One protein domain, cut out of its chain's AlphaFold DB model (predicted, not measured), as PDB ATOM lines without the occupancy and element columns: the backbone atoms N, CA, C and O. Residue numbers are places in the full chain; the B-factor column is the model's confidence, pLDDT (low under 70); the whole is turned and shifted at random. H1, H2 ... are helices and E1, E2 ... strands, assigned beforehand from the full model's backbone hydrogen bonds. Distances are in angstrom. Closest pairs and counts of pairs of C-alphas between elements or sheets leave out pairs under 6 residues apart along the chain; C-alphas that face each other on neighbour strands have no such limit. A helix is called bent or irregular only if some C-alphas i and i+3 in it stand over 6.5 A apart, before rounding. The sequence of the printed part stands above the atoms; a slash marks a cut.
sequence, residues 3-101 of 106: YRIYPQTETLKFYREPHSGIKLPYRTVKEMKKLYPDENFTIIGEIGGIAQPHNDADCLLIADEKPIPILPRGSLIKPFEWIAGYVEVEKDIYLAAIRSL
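Overview. This is residues 3 to 101 of the 106 residues of the protein "Phospholipase/carboxylesterase" of Lutispora thermophila DSM 19022 (UniProt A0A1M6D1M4). One sheet of seven strands curls round like part of a barrel and folds back on itself, with E1 and E2 facing E7, E3, E5 and E4 and the long bent strand E6 as the hinge. One short helix, H1, packs on this sheet near the bend of E6. The printed part has 99 residues, in the order E1 E2 H1 E3 E4 E5 E6 E7, and its class is mostly strand. The sheet is mixed, in the order E1 E2 E6 E7 E3 E5 E4. The whole is compact, with a radius of gyration of the C-alphas of 12.7 A, and rounded, spanning 34 by 33 by 23 A.

Arrangement. Residues 3 to 4 make a short parallel pairing with residues 60 to 61 of E4, residues 58 to 61. E1, residues 13 to 16, and E2, residues 23 to 28, form an antiparallel hairpin, with N 15 and O 24 at 2.8 A. E2 is also antiparallel to E6, residues 81 to 90, with N 27 and O 86 at 2.8 A. H1, residues 29 to 35, is on the sheet at a height of 8.7 A, over E2 and along the strands at 21 degrees on the local plane; its closest C-alphas to E6 are Val 29 and Gly 85, 5.0 A apart. In H1 every O i to N i+4 pair is within hydrogen-bond range. E2, H1 and E3, residues 42 to 47, make a split strand-helix-strand unit, two strands running the same way with a helix between them in the chain and other strands between them in the sheet; its crossover is right-handed. E3 is antiparallel to E5, residues 68 to 72, with N 46 and O 71 at 2.8 A. E4 and E5 form a hairpin, with N 70 and O 58 at 2.7 A. E6 and E7, residues 93 to 100, form another, with N 87 and O 95 at 2.8 A. E7 and E3 are parallel, with N 96 and O 45 at 2.8 A. Between the leaves of this folded sheet, the closest C-alphas of E1 and E7 are Tyr 15 and Ala 97, 7.5 A apart.

Along the chain. E1 begins at C-alpha 13 (-31.634, -5.767, 48.051). E2 is 14.5 A long, H1 10.1 A, E3 14.7 A and E5 13.0 A. E6 is 24.7 A long and bends by 59 degrees at residue 84. E7, 22.7 A long, ends at C-alpha 100 (-21.390, 6.263, 40.684).

Size, cuts and confidence. The two C-alphas farthest apart are those of Lys 34 and Asn 55, 36.2 A. The printed part has no cut, and no link is long. The mean pLDDT of the printed part is 80.6; under 70 are residues 7 to 12, 52, 55, 64, 74 to 79 and 101.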
ATOM      1  N   TYR A   3     -25.038 -13.529  29.292       83.12
ATOM      2  CA  TYR A   3     -25.297 -14.039  30.635       83.12
ATOM      3  C   TYR A   3     -26.763 -13.822  30.997       83.12
ATOM      4  O   TYR A   3     -27.401 -12.896  30.499       83.12
ATOM      5  N   ARG A   4     -27.316 -14.669  31.861       81.38
ATOM      6  CA  ARG A   4     -28.674 -14.507  32.398       81.38
ATOM      7  C   ARG A   4     -28.596 -14.324  33.902       81.38
ATOM      8  O   ARG A   4     -27.651 -14.787  34.527       81.38
ATOM      9  N   ILE A   5     -29.583 -13.648  34.479       79.06
ATOM     10  CA  ILE A   5     -29.687 -13.569  35.937       79.06
ATOM     11  C   ILE A   5     -30.040 -14.946  36.488       79.06
ATOM     12  O   ILE A   5     -30.999 -15.576  36.033       79.06
ATOM     13  N   TYR A   6     -29.305 -15.369  37.513       75.94
ATOM     14  CA  TYR A   6     -29.687 -16.527  38.299       75.94
ATOM     15  C   TYR A   6     -30.837 -16.142  39.249       75.94
ATOM     16  O   TYR A   6     -30.694 -15.181  40.012       75.94
ATOM     17  N   PRO A   7     -31.995 -16.827  39.210       66.81
ATOM     18  CA  PRO A   7     -33.118 -16.506  40.082       66.81
ATOM     19  C   PRO A   7     -32.742 -16.810  41.534       66.81
ATOM     20  O   PRO A   7     -32.689 -17.963  41.955       66.81
ATOM     21  N   GLN A   8     -32.476 -15.762  42.306       66.12
ATOM     22  CA  GLN A   8     -32.155 -15.898  43.718       66.12
ATOM     23  C   GLN A   8     -33.429 -15.799  44.570       66.12
ATOM     24  O   GLN A   8     -34.210 -14.857  44.444       66.12
ATOM     25  N   THR A   9     -33.631 -16.780  45.447       58.50
ATOM     26  CA  THR A   9     -34.832 -16.943  46.287       58.50
ATOM     27  C   THR A   9     -34.735 -16.285  47.667       58.50
ATOM     28  O   THR A   9     -35.698 -16.319  48.429       58.50
ATOM     29  N   GLU A  10     -33.588 -15.700  48.019       64.06
ATOM     30  CA  GLU A  10     -33.377 -15.043  49.315       64.06
ATOM     31  C   GLU A  10     -33.698 -13.541  49.271       64.06
ATOM     32  O   GLU A  10     -33.735 -12.920  48.208       64.06
ATOM     33  N   THR A  11     -33.931 -12.943  50.444       58.44
ATOM     34  CA  THR A  11     -34.217 -11.514  50.648       58.44
ATOM     35  C   THR A  11     -33.052 -10.637  50.190       58.44
ATOM     36  O   THR A  11     -32.196 -10.227  50.973       58.44
ATOM     37  N   LEU A  12     -33.031 -10.324  48.899       67.19
ATOM     38  CA  LEU A  12     -32.000  -9.498  48.287       67.19
ATOM     39  C   LEU A  12     -32.438  -8.049  48.223       67.19
ATOM     40  O   LEU A  12     -33.600  -7.711  47.988       67.19
ATOM     41  N   LYS A  13     -31.460  -7.167  48.413       79.75
ATOM     42  CA  LYS A  13     -31.634  -5.767  48.051       79.75
ATOM     43  C   LYS A  13     -31.652  -5.668  46.532       79.75
ATOM     44  O   LYS A  13     -31.059  -6.482  45.829       79.75
ATOM     45  N   PHE A  14     -32.308  -4.626  46.039       83.38
ATOM     46  CA  PHE A  14     -32.328  -4.321  44.617       83.38
ATOM     47  C   PHE A  14     -31.322  -3.220  44.312       83.38
ATOM     48  O   PHE A  14     -31.351  -2.143  44.915       83.38
ATOM     49  N   TYR A  15     -30.423  -3.505  43.384       85.06
ATOM     50  CA  TYR A  15     -29.547  -2.539  42.755       85.06
ATOM     51  C   TYR A  15     -30.280  -2.037  41.523       85.06
ATOM     52  O   TYR A  15     -30.746  -2.827  40.710       85.06
ATOM     53  N   ARG A  16     -30.433  -0.722  41.407       84.31
ATOM     54  CA  ARG A  16     -30.996  -0.128  40.201       84.31
ATOM     55  C   ARG A  16     -29.840   0.237  39.291       84.31
ATOM     56  O   ARG A  16     -29.059   1.116  39.651       84.31
ATOM     57  N   GLU A  17     -29.738  -0.445  38.162       82.56
ATOM     58  CA  GLU A  17     -28.707  -0.153  37.179       82.56
ATOM     59  C   GLU A  17     -28.979   1.239  36.577       82.56
ATOM     60  O   GLU A  17     -30.122   1.529  36.207       82.56
ATOM     61  N   PRO A  18     -27.990   2.149  36.580       76.00
ATOM     62  CA  PRO A  18     -28.211   3.561  36.283       76.00
ATOM     63  C   PRO A  18     -28.606   3.843  34.829       76.00
ATOM     64  O   PRO A  18     -29.357   4.791  34.611       76.00
ATOM     65  N   HIS A  19     -28.151   3.047  33.856       76.44
ATOM     66  CA  HIS A  19     -28.365   3.325  32.429       76.44
ATOM     67  C   HIS A  19     -29.697   2.791  31.892       76.44
ATOM     68  O   HIS A  19     -30.364   3.434  31.087       76.44
ATOM     69  N   SER A  20     -30.097   1.602  32.323       76.00
ATOM     70  CA  SER A  20     -31.343   0.932  31.932       76.00
ATOM     71  C   SER A  20     -32.474   1.183  32.927       76.00
ATOM     72  O   SER A  20     -33.646   1.026  32.593       76.00
ATOM     73  N   GLY A  21     -32.146   1.566  34.165       77.25
ATOM     74  CA  GLY A  21     -33.109   1.709  35.253       77.25
ATOM     75  C   GLY A  21     -33.633   0.379  35.801       77.25
ATOM     76  O   GLY A  21     -34.482   0.423  36.702       77.25
ATOM     77  N   ILE A  22     -33.135  -0.758  35.295       82.75
ATOM     78  CA  ILE A  22     -33.557  -2.112  35.664       82.75
ATOM     79  C   ILE A  22     -33.131  -2.424  37.098       82.75
ATOM     80  O   ILE A  22     -32.060  -2.024  37.563       82.75
ATOM     81  N   LYS A  23     -33.995  -3.132  37.828       85.56
ATOM     82  CA  LYS A  23     -33.721  -3.571  39.198       85.56
ATOM     83  C   LYS A  23     -33.153  -4.980  39.192       85.56
ATOM     84  O   LYS A  23     -33.820  -5.929  38.804       85.56
ATOM     85  N   LEU A  24     -31.944  -5.098  39.710       86.25
ATOM     86  CA  LEU A  24     -31.192  -6.332  39.817       86.25
ATOM     87  C   LEU A  24     -31.124  -6.792  41.270       86.25
ATOM     88  O   LEU A  24     -30.801  -5.975  42.140       86.25
ATOM     89  N   PRO A  25     -31.389  -8.074  41.565       87.06
ATOM     90  CA  PRO A  25     -31.045  -8.623  42.865       87.06
ATOM     91  C   PRO A  25     -29.520  -8.577  43.029       87.06
ATOM     92  O   PRO A  25     -28.778  -9.006  42.147       87.06
ATOM     93  N   TYR A  26     -29.043  -8.036  44.147       87.75
ATOM     94  CA  TYR A  26     -27.612  -7.988  44.436       87.75
ATOM     95  C   TYR A  26     -27.328  -8.263  45.909       87.75
ATOM     96  O   TYR A  26     -28.140  -7.970  46.793       87.75
ATOM     97  N   ARG A  27     -26.128  -8.780  46.167       88.25
ATOM     98  CA  ARG A  27     -25.550  -8.946  47.499       88.25
ATOM     99  C   ARG A  27     -24.565  -7.822  47.762       88.25
ATOM    100  O   ARG A  27     -23.696  -7.515  46.948       88.25
ATOM    101  N   THR A  28     -24.680  -7.182  48.912       88.31
ATOM    102  CA  THR A  28     -23.727  -6.159  49.343       88.31
ATOM    103  C   THR A  28     -22.359  -6.780  49.617       88.31
ATOM    104  O   THR A  28     -22.245  -7.960  49.948       88.31
ATOM    105  N   VAL A  29     -21.306  -5.962  49.588       86.19
ATOM    106  CA  VAL A  29     -19.945  -6.398  49.954       86.19
ATOM    107  C   VAL A  29     -19.910  -7.070  51.337       86.19
ATOM    108  O   VAL A  29     -19.170  -8.026  51.553       86.19
ATOM    109  N   LYS A  30     -20.743  -6.606  52.281       87.38
ATOM    110  CA  LYS A  30     -20.849  -7.194  53.625       87.38
ATOM    111  C   LYS A  30     -21.469  -8.594  53.615       87.38
ATOM    112  O   LYS A  30     -21.062  -9.421  54.420       87.38
ATOM    113  N   GLU A  31     -22.456  -8.843  52.760       88.38
ATOM    114  CA  GLU A  31     -23.089 -10.162  52.620       88.38
ATOM    115  C   GLU A  31     -22.149 -11.140  51.924       88.38
ATOM    116  O   GLU A  31     -21.973 -12.253  52.408       88.38
ATOM    117  N   MET A  32     -21.457 -10.692  50.873       87.62
ATOM    118  CA  MET A  32     -20.456 -11.510  50.187       87.62
ATOM    119  C   MET A  32     -19.335 -11.958  51.123       87.62
ATOM    120  O   MET A  32     -19.008 -13.136  51.144       87.62
ATOM    121  N   LYS A  33     -18.816 -11.065  51.978       88.19
ATOM    122  CA  LYS A  33     -17.797 -11.427  52.982       88.19
ATOM    123  C   LYS A  33     -18.268 -12.462  54.009       88.19
ATOM    124  O   LYS A  33     -17.436 -13.121  54.619       88.19
ATOM    125  N   LYS A  34     -19.579 -12.577  54.250       88.94
ATOM    126  CA  LYS A  34     -20.138 -13.599  55.148       88.94
ATOM    127  C   LYS A  34     -20.297 -14.948  54.452       88.94
ATOM    128  O   LYS A  34     -20.112 -15.967  55.102       88.94
ATOM    129  N   LEU A  35     -20.674 -14.940  53.174       86.75
ATOM    130  CA  LEU A  35     -20.867 -16.153  52.373       86.75
ATOM    131  C   LEU A  35     -19.536 -16.763  51.927       86.75
ATOM    132  O   LEU A  35     -19.367 -17.974  51.988       86.75
ATOM    133  N   TYR A  36     -18.592 -15.912  51.535       87.81
ATOM    134  CA  TYR A  36     -17.276 -16.288  51.032       87.81
ATOM    135  C   TYR A  36     -16.189 -15.609  51.873       87.81
ATOM    136  O   TYR A  36     -15.562 -14.651  51.410       87.81
ATOM    137  N   PRO A  37     -15.963 -16.062  53.121       86.25
ATOM    138  CA  PRO A  37     -14.883 -15.532  53.952       86.25
ATOM    139  C   PRO A  37     -13.505 -15.776  53.321       86.25
ATOM    140  O   PRO A  37     -12.615 -14.945  53.475       86.25
ATOM    141  N   ASP A  38     -13.366 -16.864  52.560       89.94
ATOM    142  CA  ASP A  38     -12.147 -17.235  51.833       89.94
ATOM    143  C   ASP A  38     -12.046 -16.580  50.442       89.94
ATOM    144  O   ASP A  38     -11.177 -16.937  49.653       89.94
ATOM    145  N   GLU A  39     -12.967 -15.670  50.104       82.31
ATOM    146  CA  GLU A  39     -13.043 -14.997  48.795       82.31
ATOM    147  C   GLU A  39     -13.164 -15.958  47.591       82.31
ATOM    148  O   GLU A  39     -12.848 -15.602  46.457       82.31
ATOM    149  N   ASN A  40     -13.678 -17.173  47.821       87.19
ATOM    150  CA  ASN A  40     -13.840 -18.212  46.801       87.19
ATOM    151  C   ASN A  40     -15.083 -17.994  45.916       87.19
ATOM    152  O   ASN A  40     -16.010 -18.802  45.913       87.19
ATOM    153  N   PHE A  41     -15.118 -16.879  45.193       87.38
ATOM    154  CA  PHE A  41     -16.155 -16.556  44.215       87.38
ATOM    155  C   PHE A  41     -15.532 -15.904  42.979       87.38
ATOM    156  O   PHE A  41     -14.478 -15.269  43.048       87.38
ATOM    157  N   THR A  42     -16.188 -16.039  41.828       89.00
ATOM    158  CA  THR A  42     -15.663 -15.504  40.566       89.00
ATOM    159  C   THR A  42     -16.370 -14.209  40.199       89.00
ATOM    160  O   THR A  42     -17.593 -14.162  40.159       89.00
ATOM    161  N   ILE A  43     -15.605 -13.161  39.885       89.19
ATOM    162  CA  ILE A  43     -16.135 -11.926  39.296       89.19
ATOM    163  C   ILE A  43     -15.777 -11.916  37.813       89.19
ATOM    164  O   ILE A  43     -14.593 -11.829  37.477       89.19
ATOM    165  N   ILE A  44     -16.783 -11.982  36.944       88.75
ATOM    166  CA  ILE A  44     -16.581 -12.026  35.484       88.75
ATOM    167  C   ILE A  44     -16.585 -10.640  34.832       88.75
ATOM    168  O   ILE A  44     -16.087 -10.481  33.721       88.75
ATOM    169  N   GLY A  45     -17.104  -9.623  35.522       88.69
ATOM    170  CA  GLY A  45     -17.179  -8.269  34.990       88.69
ATOM    171  C   GLY A  45     -17.899  -7.290  35.906       88.69
ATOM    172  O   GLY A  45     -18.227  -7.608  37.052       88.69
ATOM    173  N   GLU A  46     -18.129  -6.096  35.382       88.31
ATOM    174  CA  GLU A  46     -18.701  -4.936  36.062       88.31
ATOM    175  C   GLU A  46     -19.931  -4.419  35.302       88.31
ATOM    176  O   GLU A  46     -19.985  -4.472  34.077       88.31
ATOM    177  N   ILE A  47     -20.927  -3.899  36.019       87.44
ATOM    178  CA  ILE A  47     -22.132  -3.289  35.436       87.44
ATOM    179  C   ILE A  47     -22.435  -1.937  36.085       87.44
ATOM    180  O   ILE A  47     -22.111  -1.710  37.252       87.44
ATOM    181  N   GLY A  48     -23.082  -1.049  35.326       80.56
ATOM    182  CA  GLY A  48     -23.504   0.277  35.795       80.56
ATOM    183  C   GLY A  48     -22.379   1.296  35.983       80.56
ATOM    184  O   GLY A  48     -22.593   2.342  36.596       80.56
ATOM    185  N   GLY A  49     -21.187   1.002  35.459       80.62
ATOM    186  CA  GLY A  49     -20.106   1.976  35.340       80.62
ATOM    187  C   GLY A  49     -20.383   3.010  34.241       80.62
ATOM    188  O   GLY A  49     -21.170   2.783  33.326       80.62
ATOM    189  N   ILE A  50     -19.713   4.158  34.315       71.94
ATOM    190  CA  ILE A  50     -19.768   5.261  33.340       71.94
ATOM    191  C   ILE A  50     -19.006   4.904  32.055       71.94
ATOM    192  O   ILE A  50     -19.187   5.544  31.018       71.94
ATOM    193  N   ALA A  51     -18.098   3.928  32.111       71.25
ATOM    194  CA  ALA A  51     -17.355   3.503  30.935       71.25
ATOM    195  C   ALA A  51     -18.313   3.013  29.840       71.25
ATOM    196  O   ALA A  51     -19.247   2.256  30.101       71.25
ATOM    197  N   GLN A  52     -18.072   3.464  28.608       69.75
ATOM    198  CA  GLN A  52     -18.837   2.979  27.470       69.75
ATOM    199  C   GLN A  52     -18.431   1.534  27.174       69.75
ATOM    200  O   GLN A  52     -17.234   1.239  27.124       69.75
ATOM    201  N   PRO A  53     -19.402   0.638  26.962       72.19
ATOM    202  CA  PRO A  53     -19.100  -0.707  26.515       72.19
ATOM    203  C   PRO A  53     -18.583  -0.686  25.078       72.19
ATOM    204  O   PRO A  53     -18.999   0.133  24.257       72.19
ATOM    205  N   HIS A  54     -17.687  -1.615  24.760       71.12
ATOM    206  CA  HIS A  54     -17.333  -1.895  23.373       71.12
ATOM    207  C   HIS A  54     -18.503  -2.591  22.659       71.12
ATOM    208  O   HIS A  54     -19.312  -3.257  23.302       71.12
ATOM    209  N   ASN A  55     -18.583  -2.472  21.328       68.69
ATOM    210  CA  ASN A  55     -19.654  -3.096  20.534       68.69
ATOM    211  C   ASN A  55     -19.726  -4.628  20.692       68.69
ATOM    212  O   ASN A  55     -20.800  -5.197  20.529       68.69
ATOM    213  N   ASP A  56     -18.612  -5.269  21.060       74.56
ATOM    214  CA  ASP A  56     -18.510  -6.714  21.301       74.56
ATOM    215  C   ASP A  56     -18.525  -7.078  22.797       74.56
ATOM    216  O   ASP A  56     -18.075  -8.157  23.184       74.56
ATOM    217  N   ALA A  57     -18.990  -6.170  23.663       78.06
ATOM    218  CA  ALA A  57     -19.062  -6.428  25.094       78.06
ATOM    219  C   ALA A  57     -19.991  -7.609  25.413       78.06
ATOM    220  O   ALA A  57     -21.012  -7.843  24.759       78.06
ATOM    221  N   ASP A  58     -19.639  -8.344  26.466       85.19
ATOM    222  CA  ASP A  58     -20.549  -9.304  27.073       85.19
ATOM    223  C   ASP A  58     -21.798  -8.576  27.583       85.19
ATOM    224  O   ASP A  58     -21.726  -7.416  27.980       85.19
ATOM    225  N   CYS A  59     -22.956  -9.234  27.576       85.12
ATOM    226  CA  CYS A  59     -24.213  -8.615  27.996       85.12
ATOM    227  C   CYS A  59     -24.964  -9.511  28.977       85.12
ATOM    228  O   CYS A  59     -25.041 -10.727  28.801       85.12
ATOM    229  N   LEU A  60     -25.571  -8.890  29.982       86.31
ATOM    230  CA  LEU A  60     -26.530  -9.492  30.889       86.31
ATOM    231  C   LEU A  60     -27.944  -9.322  30.317       86.31
ATOM    232  O   LEU A  60     -28.406  -8.204  30.089       86.31
ATOM    233  N   LEU A  61     -28.632 -10.439  30.106       84.44
ATOM    234  CA  LEU A  61     -30.028 -10.505  29.689       84.44
ATOM    235  C   LEU A  61     -30.944 -10.756  30.881       84.44
ATOM    236  O   LEU A  61     -30.697 -11.630  31.719       84.44
ATOM    237  N   ILE A  62     -32.039 -10.006  30.908       80.12
ATOM    238  CA  ILE A  62     -33.001  -9.975  32.004       80.12
ATOM    239  C   ILE A  62     -34.376 -10.106  31.378       80.12
ATOM    240  O   ILE A  62     -34.960  -9.118  30.951       80.12
ATOM    241  N   ALA A  63     -34.857 -11.343  31.264       74.75
ATOM    242  CA  ALA A  63     -36.110 -11.650  30.571       74.75
ATOM    243  C   ALA A  63     -36.228 -10.884  29.227       74.75
ATOM    244  O   ALA A  63     -35.313 -10.967  28.407       74.75
ATOM    245  N   ASP A  64     -37.323 -10.145  29.030       66.62
ATOM    246  CA  ASP A  64     -37.620  -9.337  27.839       66.62
ATOM    247  C   ASP A  64     -37.118  -7.880  27.930       66.62
ATOM    248  O   ASP A  64     -37.500  -7.027  27.125       66.62
ATOM    249  N   GLU A  65     -36.287  -7.552  28.923       75.00
ATOM    250  CA  GLU A  65     -35.746  -6.205  29.092       75.00
ATOM    251  C   GLU A  65     -34.497  -5.963  28.227       75.00
ATOM    252  O   GLU A  65     -33.875  -6.873  27.671       75.00
ATOM    253  N   LYS A  66     -34.117  -4.685  28.104       79.25
ATOM    254  CA  LYS A  66     -32.934  -4.266  27.347       79.25
ATOM    255  C   LYS A  66     -31.674  -4.942  27.922       79.25
ATOM    256  O   LYS A  66     -31.476  -4.883  29.136       79.25
ATOM    257  N   PRO A  67     -30.795  -5.527  27.084       82.50
ATOM    258  CA  PRO A  67     -29.549  -6.120  27.558       82.50
ATOM    259  C   PRO A  67     -28.676  -5.067  28.245       82.50
ATOM    260  O   PRO A  67     -28.497  -3.960  27.727       82.50
ATOM    261  N   ILE A  68     -28.120  -5.431  29.399       84.81
ATOM    262  CA  ILE A  68     -27.194  -4.590  30.156       84.81
ATOM    263  C   ILE A  68     -25.770  -4.981  29.763       84.81
ATOM    264  O   ILE A  68     -25.399  -6.143  29.924       84.81
ATOM    265  N   PRO A  69     -24.951  -4.050  29.263       86.00
ATOM    266  CA  PRO A  69     -23.576  -4.355  28.907       86.00
ATOM    267  C   PRO A  69     -22.729  -4.647  30.153       86.00
ATOM    268  O   PRO A  69     -22.836  -3.963  31.173       86.00
ATOM    269  N   ILE A  70     -21.866  -5.651  30.043       87.31
ATOM    270  CA  ILE A  70     -20.889  -6.065  31.045       87.31
ATOM    271  C   ILE A  70     -19.530  -5.514  30.627       87.31
ATOM    272  O   ILE A  70     -19.004  -5.806  29.552       87.31
ATOM    273  N   LEU A  71     -18.954  -4.709  31.506       84.94
ATOM    274  CA  LEU A  71     -17.607  -4.187  31.375       84.94
ATOM    275  C   LEU A  71     -16.597  -5.222  31.902       84.94
ATOM    276  O   LEU A  71     -16.904  -5.956  32.849       84.94
ATOM    277  N   PRO A  72     -15.395  -5.317  31.312       79.69
ATOM    278  CA  PRO A  72     -14.370  -6.243  31.781       79.69
ATOM    279  C   PRO A  72     -13.930  -5.892  33.205       79.69
ATOM    280  O   PRO A  72     -13.804  -4.724  33.549       79.69
ATOM    281  N   ARG A  73     -13.642  -6.897  34.037       75.12
ATOM    282  CA  ARG A  73     -13.155  -6.679  35.410       75.12
ATOM    283  C   ARG A  73     -11.913  -5.779  35.422       75.12
ATOM    284  O   ARG A  73     -10.943  -6.052  34.718       75.12
ATOM    285  N   GLY A  74     -11.916  -4.758  36.274       67.94
ATOM    286  CA  GLY A  74     -10.841  -3.773  36.324       67.94
ATOM    287  C   GLY A  74     -10.933  -2.727  35.216       67.94
ATOM    288  O   GLY A  74      -9.957  -2.007  34.987       67.94
ATOM    289  N   SER A  75     -12.087  -2.613  34.542       59.50
ATOM    290  CA  SER A  75     -12.422  -1.403  33.802       59.50
ATOM    291  C   SER A  75     -12.206  -0.206  34.714       59.50
ATOM    292  O   SER A  75     -12.503  -0.246  35.902       59.50
ATOM    293  N   LEU A  76     -11.575   0.825  34.162       57.84
ATOM    294  CA  LEU A  76     -10.990   1.937  34.897       57.84
ATOM    295  C   LEU A  76     -12.061   2.621  35.761       57.84
ATOM    296  O   LEU A  76     -12.770   3.495  35.264       57.84
ATOM    297  N   ILE A  77     -12.188   2.190  37.026       61.38
ATOM    298  CA  ILE A  77     -13.117   2.758  38.007       61.38
ATOM    299  C   ILE A  77     -12.750   4.232  38.095       61.38
ATOM    300  O   ILE A  77     -11.669   4.595  38.575       61.38
ATOM    301  N   LYS A  78     -13.606   5.084  37.532       67.25
ATOM    302  CA  LYS A  78     -13.345   6.515  37.467       67.25
ATOM    303  C   LYS A  78     -13.384   7.084  38.884       67.25
ATOM    304  O   LYS A  78     -13.998   6.493  39.780       67.25
ATOM    305  N   PRO A  79     -12.758   8.252  39.124       62.88
ATOM    306  CA  PRO A  79     -13.034   8.981  40.354       62.88
ATOM    307  C   PRO A  79     -14.559   9.072  40.536       62.88
ATOM    308  O   PRO A  79     -15.268   9.360  39.573       62.88
ATOM    309  N   PHE A  80     -15.043   8.789  41.750       74.75
ATOM    310  CA  PHE A  80     -16.465   8.750  42.152       74.75
ATOM    311  C   PHE A  80     -17.273   7.483  41.824       74.75
ATOM    312  O   PHE A  80     -18.478   7.467  42.090       74.75
ATOM    313  N   GLU A  81     -16.636   6.419  41.336       81.44
ATOM    314  CA  GLU A  81     -17.242   5.091  41.204       81.44
ATOM    315  C   GLU A  81     -16.752   4.144  42.309       81.44
ATOM    316  O   GLU A  81     -15.587   4.172  42.705       81.44
ATOM    317  N   TRP A  82     -17.635   3.296  42.836       84.88
ATOM    318  CA  TRP A  82     -17.260   2.225  43.764       84.88
ATOM    319  C   TRP A  82     -18.178   1.012  43.626       84.88
ATOM    320  O   TRP A  82     -19.327   1.113  43.192       84.88
ATOM    321  N   ILE A  83     -17.688  -0.150  44.055       87.12
ATOM    322  CA  ILE A  83     -18.472  -1.386  44.082       87.12
ATOM    323  C   ILE A  83     -19.525  -1.276  45.192       87.12
ATOM    324  O   ILE A  83     -19.202  -1.246  46.382       87.12
ATOM    325  N   ALA A  84     -20.800  -1.218  44.814       85.75
ATOM    326  CA  ALA A  84     -21.917  -1.254  45.758       85.75
ATOM    327  C   ALA A  84     -22.226  -2.685  46.222       85.75
ATOM    328  O   ALA A  84     -22.679  -2.899  47.352       85.75
ATOM    329  N   GLY A  85     -21.952  -3.666  45.366       89.56
ATOM    330  CA  GLY A  85     -22.107  -5.080  45.662       89.56
ATOM    331  C   GLY A  85     -22.005  -5.929  44.404       89.56
ATOM    332  O   GLY A  85     -21.321  -5.542  43.461       89.56
ATOM    333  N   TYR A  86     -22.664  -7.083  44.411       89.94
ATOM    334  CA  TYR A  86     -22.448  -8.147  43.441       89.94
ATOM    335  C   TYR A  86     -23.771  -8.788  43.016       89.94
ATOM    336  O   TYR A  86     -24.586  -9.154  43.862       89.94
ATOM    337  N   VAL A  87     -23.987  -8.912  41.711       89.31
ATOM    338  CA  VAL A  87     -25.152  -9.557  41.091       89.31
ATOM    339  C   VAL A  87     -24.747 -10.960  40.673       89.31
ATOM    340  O   VAL A  87     -23.778 -11.118  39.941       89.31
ATOM    341  N   GLU A  88     -25.457 -11.981  41.134       89.56
ATOM    342  CA  GLU A  88     -25.163 -13.364  40.740       89.56
ATOM    343  C   GLU A  88     -25.765 -13.655  39.367       89.56
ATOM    344  O   GLU A  88     -26.950 -13.404  39.125       89.56
ATOM    345  N   VAL A  89     -24.943 -14.195  38.479       87.50
ATOM    346  CA  VAL A  89     -25.360 -14.616  37.133       87.50
ATOM    347  C   VAL A  89     -25.414 -16.131  37.009       87.50
ATOM    348  O   VAL A  89     -26.210 -16.673  36.253       87.50
ATOM    349  N   GLU A  90     -24.599 -16.819  37.796       84.50
ATOM    350  CA  GLU A  90     -24.538 -18.267  37.878       84.50
ATOM    351  C   GLU A  90     -23.987 -18.636  39.257       84.50
ATOM    352  O   GLU A  90     -23.456 -17.783  39.968       84.50
ATOM    353  N   LYS A  91     -24.146 -19.895  39.666       84.00
ATOM    354  CA  LYS A  91     -23.692 -20.362  40.975       84.00
ATOM    355  C   LYS A  91     -22.215 -20.008  41.199       84.00
ATOM    356  O   LYS A  91     -21.367 -20.409  40.409       84.00
ATOM    357  N   ASP A  92     -21.929 -19.282  42.282       85.81
ATOM    358  CA  ASP A  92     -20.587 -18.807  42.663       85.81
ATOM    359  C   ASP A  92     -19.937 -17.811  41.661       85.81
ATOM    360  O   ASP A  92     -18.764 -17.442  41.809       85.81
ATOM    361  N   ILE A  93     -20.692 -17.331  40.660       88.69
ATOM    362  CA  ILE A  93     -20.248 -16.393  39.621       88.69
ATOM    363  C   ILE A  93     -21.060 -15.097  39.687       88.69
ATOM    364  O   ILE A  93     -22.291 -15.070  39.589       88.69
ATOM    365  N   TYR A  94     -20.339 -13.986  39.780       89.69
ATOM    366  CA  TYR A  94     -20.888 -12.676  40.077       89.69
ATOM    367  C   TYR A  94     -20.427 -11.595  39.095       89.69
ATOM    368  O   TYR A  94     -19.331 -11.625  38.534       89.69
ATOM    369  N   LEU A  95     -21.267 -10.577  38.950       89.75
ATOM    370  CA  LEU A  95     -20.973  -9.291  38.336       89.75
ATOM    371  C   LEU A  95     -20.855  -8.230  39.425       89.75
ATOM    372  O   LEU A  95     -21.716  -8.133  40.296       89.75
ATOM    373  N   ALA A  96     -19.819  -7.404  39.376       90.12
ATOM    374  CA  ALA A  96     -19.679  -6.275  40.282       90.12
ATOM    375  C   ALA A  96     -20.641  -5.146  39.873       90.12
ATOM    376  O   ALA A  96     -20.576  -4.612  38.769       90.12
ATOM    377  N   ALA A  97     -21.536  -4.768  40.782       88.88
ATOM    378  CA  ALA A  97     -22.447  -3.649  40.603       88.88
ATOM    379  C   ALA A  97     -21.752  -2.352  41.021       88.88
ATOM    380  O   ALA A  97     -21.524  -2.104  42.214       88.88
ATOM    381  N   ILE A  98     -21.420  -1.522  40.038       87.50
ATOM    382  CA  ILE A  98     -20.780  -0.231  40.253       87.50
ATOM    383  C   ILE A  98     -21.849   0.814  40.548       87.50
ATOM    384  O   ILE A  98     -22.886   0.900  39.891       87.50
ATOM    385  N   ARG A  99     -21.610   1.620  41.575       82.62
ATOM    386  CA  ARG A  99     -22.398   2.813  41.849       82.62
ATOM    387  C   ARG A  99     -21.510   4.020  41.640       82.62
ATOM    388  O   ARG A  99     -20.431   4.102  42.218       82.62
ATOM    389  N   SER A 100     -22.005   4.956  40.847       76.62
ATOM    390  CA  SER A 100     -21.390   6.263  40.684       76.62
ATOM    391  C   SER A 100     -22.157   7.307  41.486       76.62
ATOM    392  O   SER A 100     -23.390   7.283  41.532       76.62
ATOM    393  N   LEU A 101     -21.437   8.230  42.127       68.69
ATOM    394  CA  LEU A 101     -22.040   9.456  42.668       68.69
ATOM    395  C   LEU A 101     -22.408  10.430  41.542       68.69
ATOM    396  O   LEU A 101     -23.314  11.251  41.676       68.69
TER     397      LEU A 101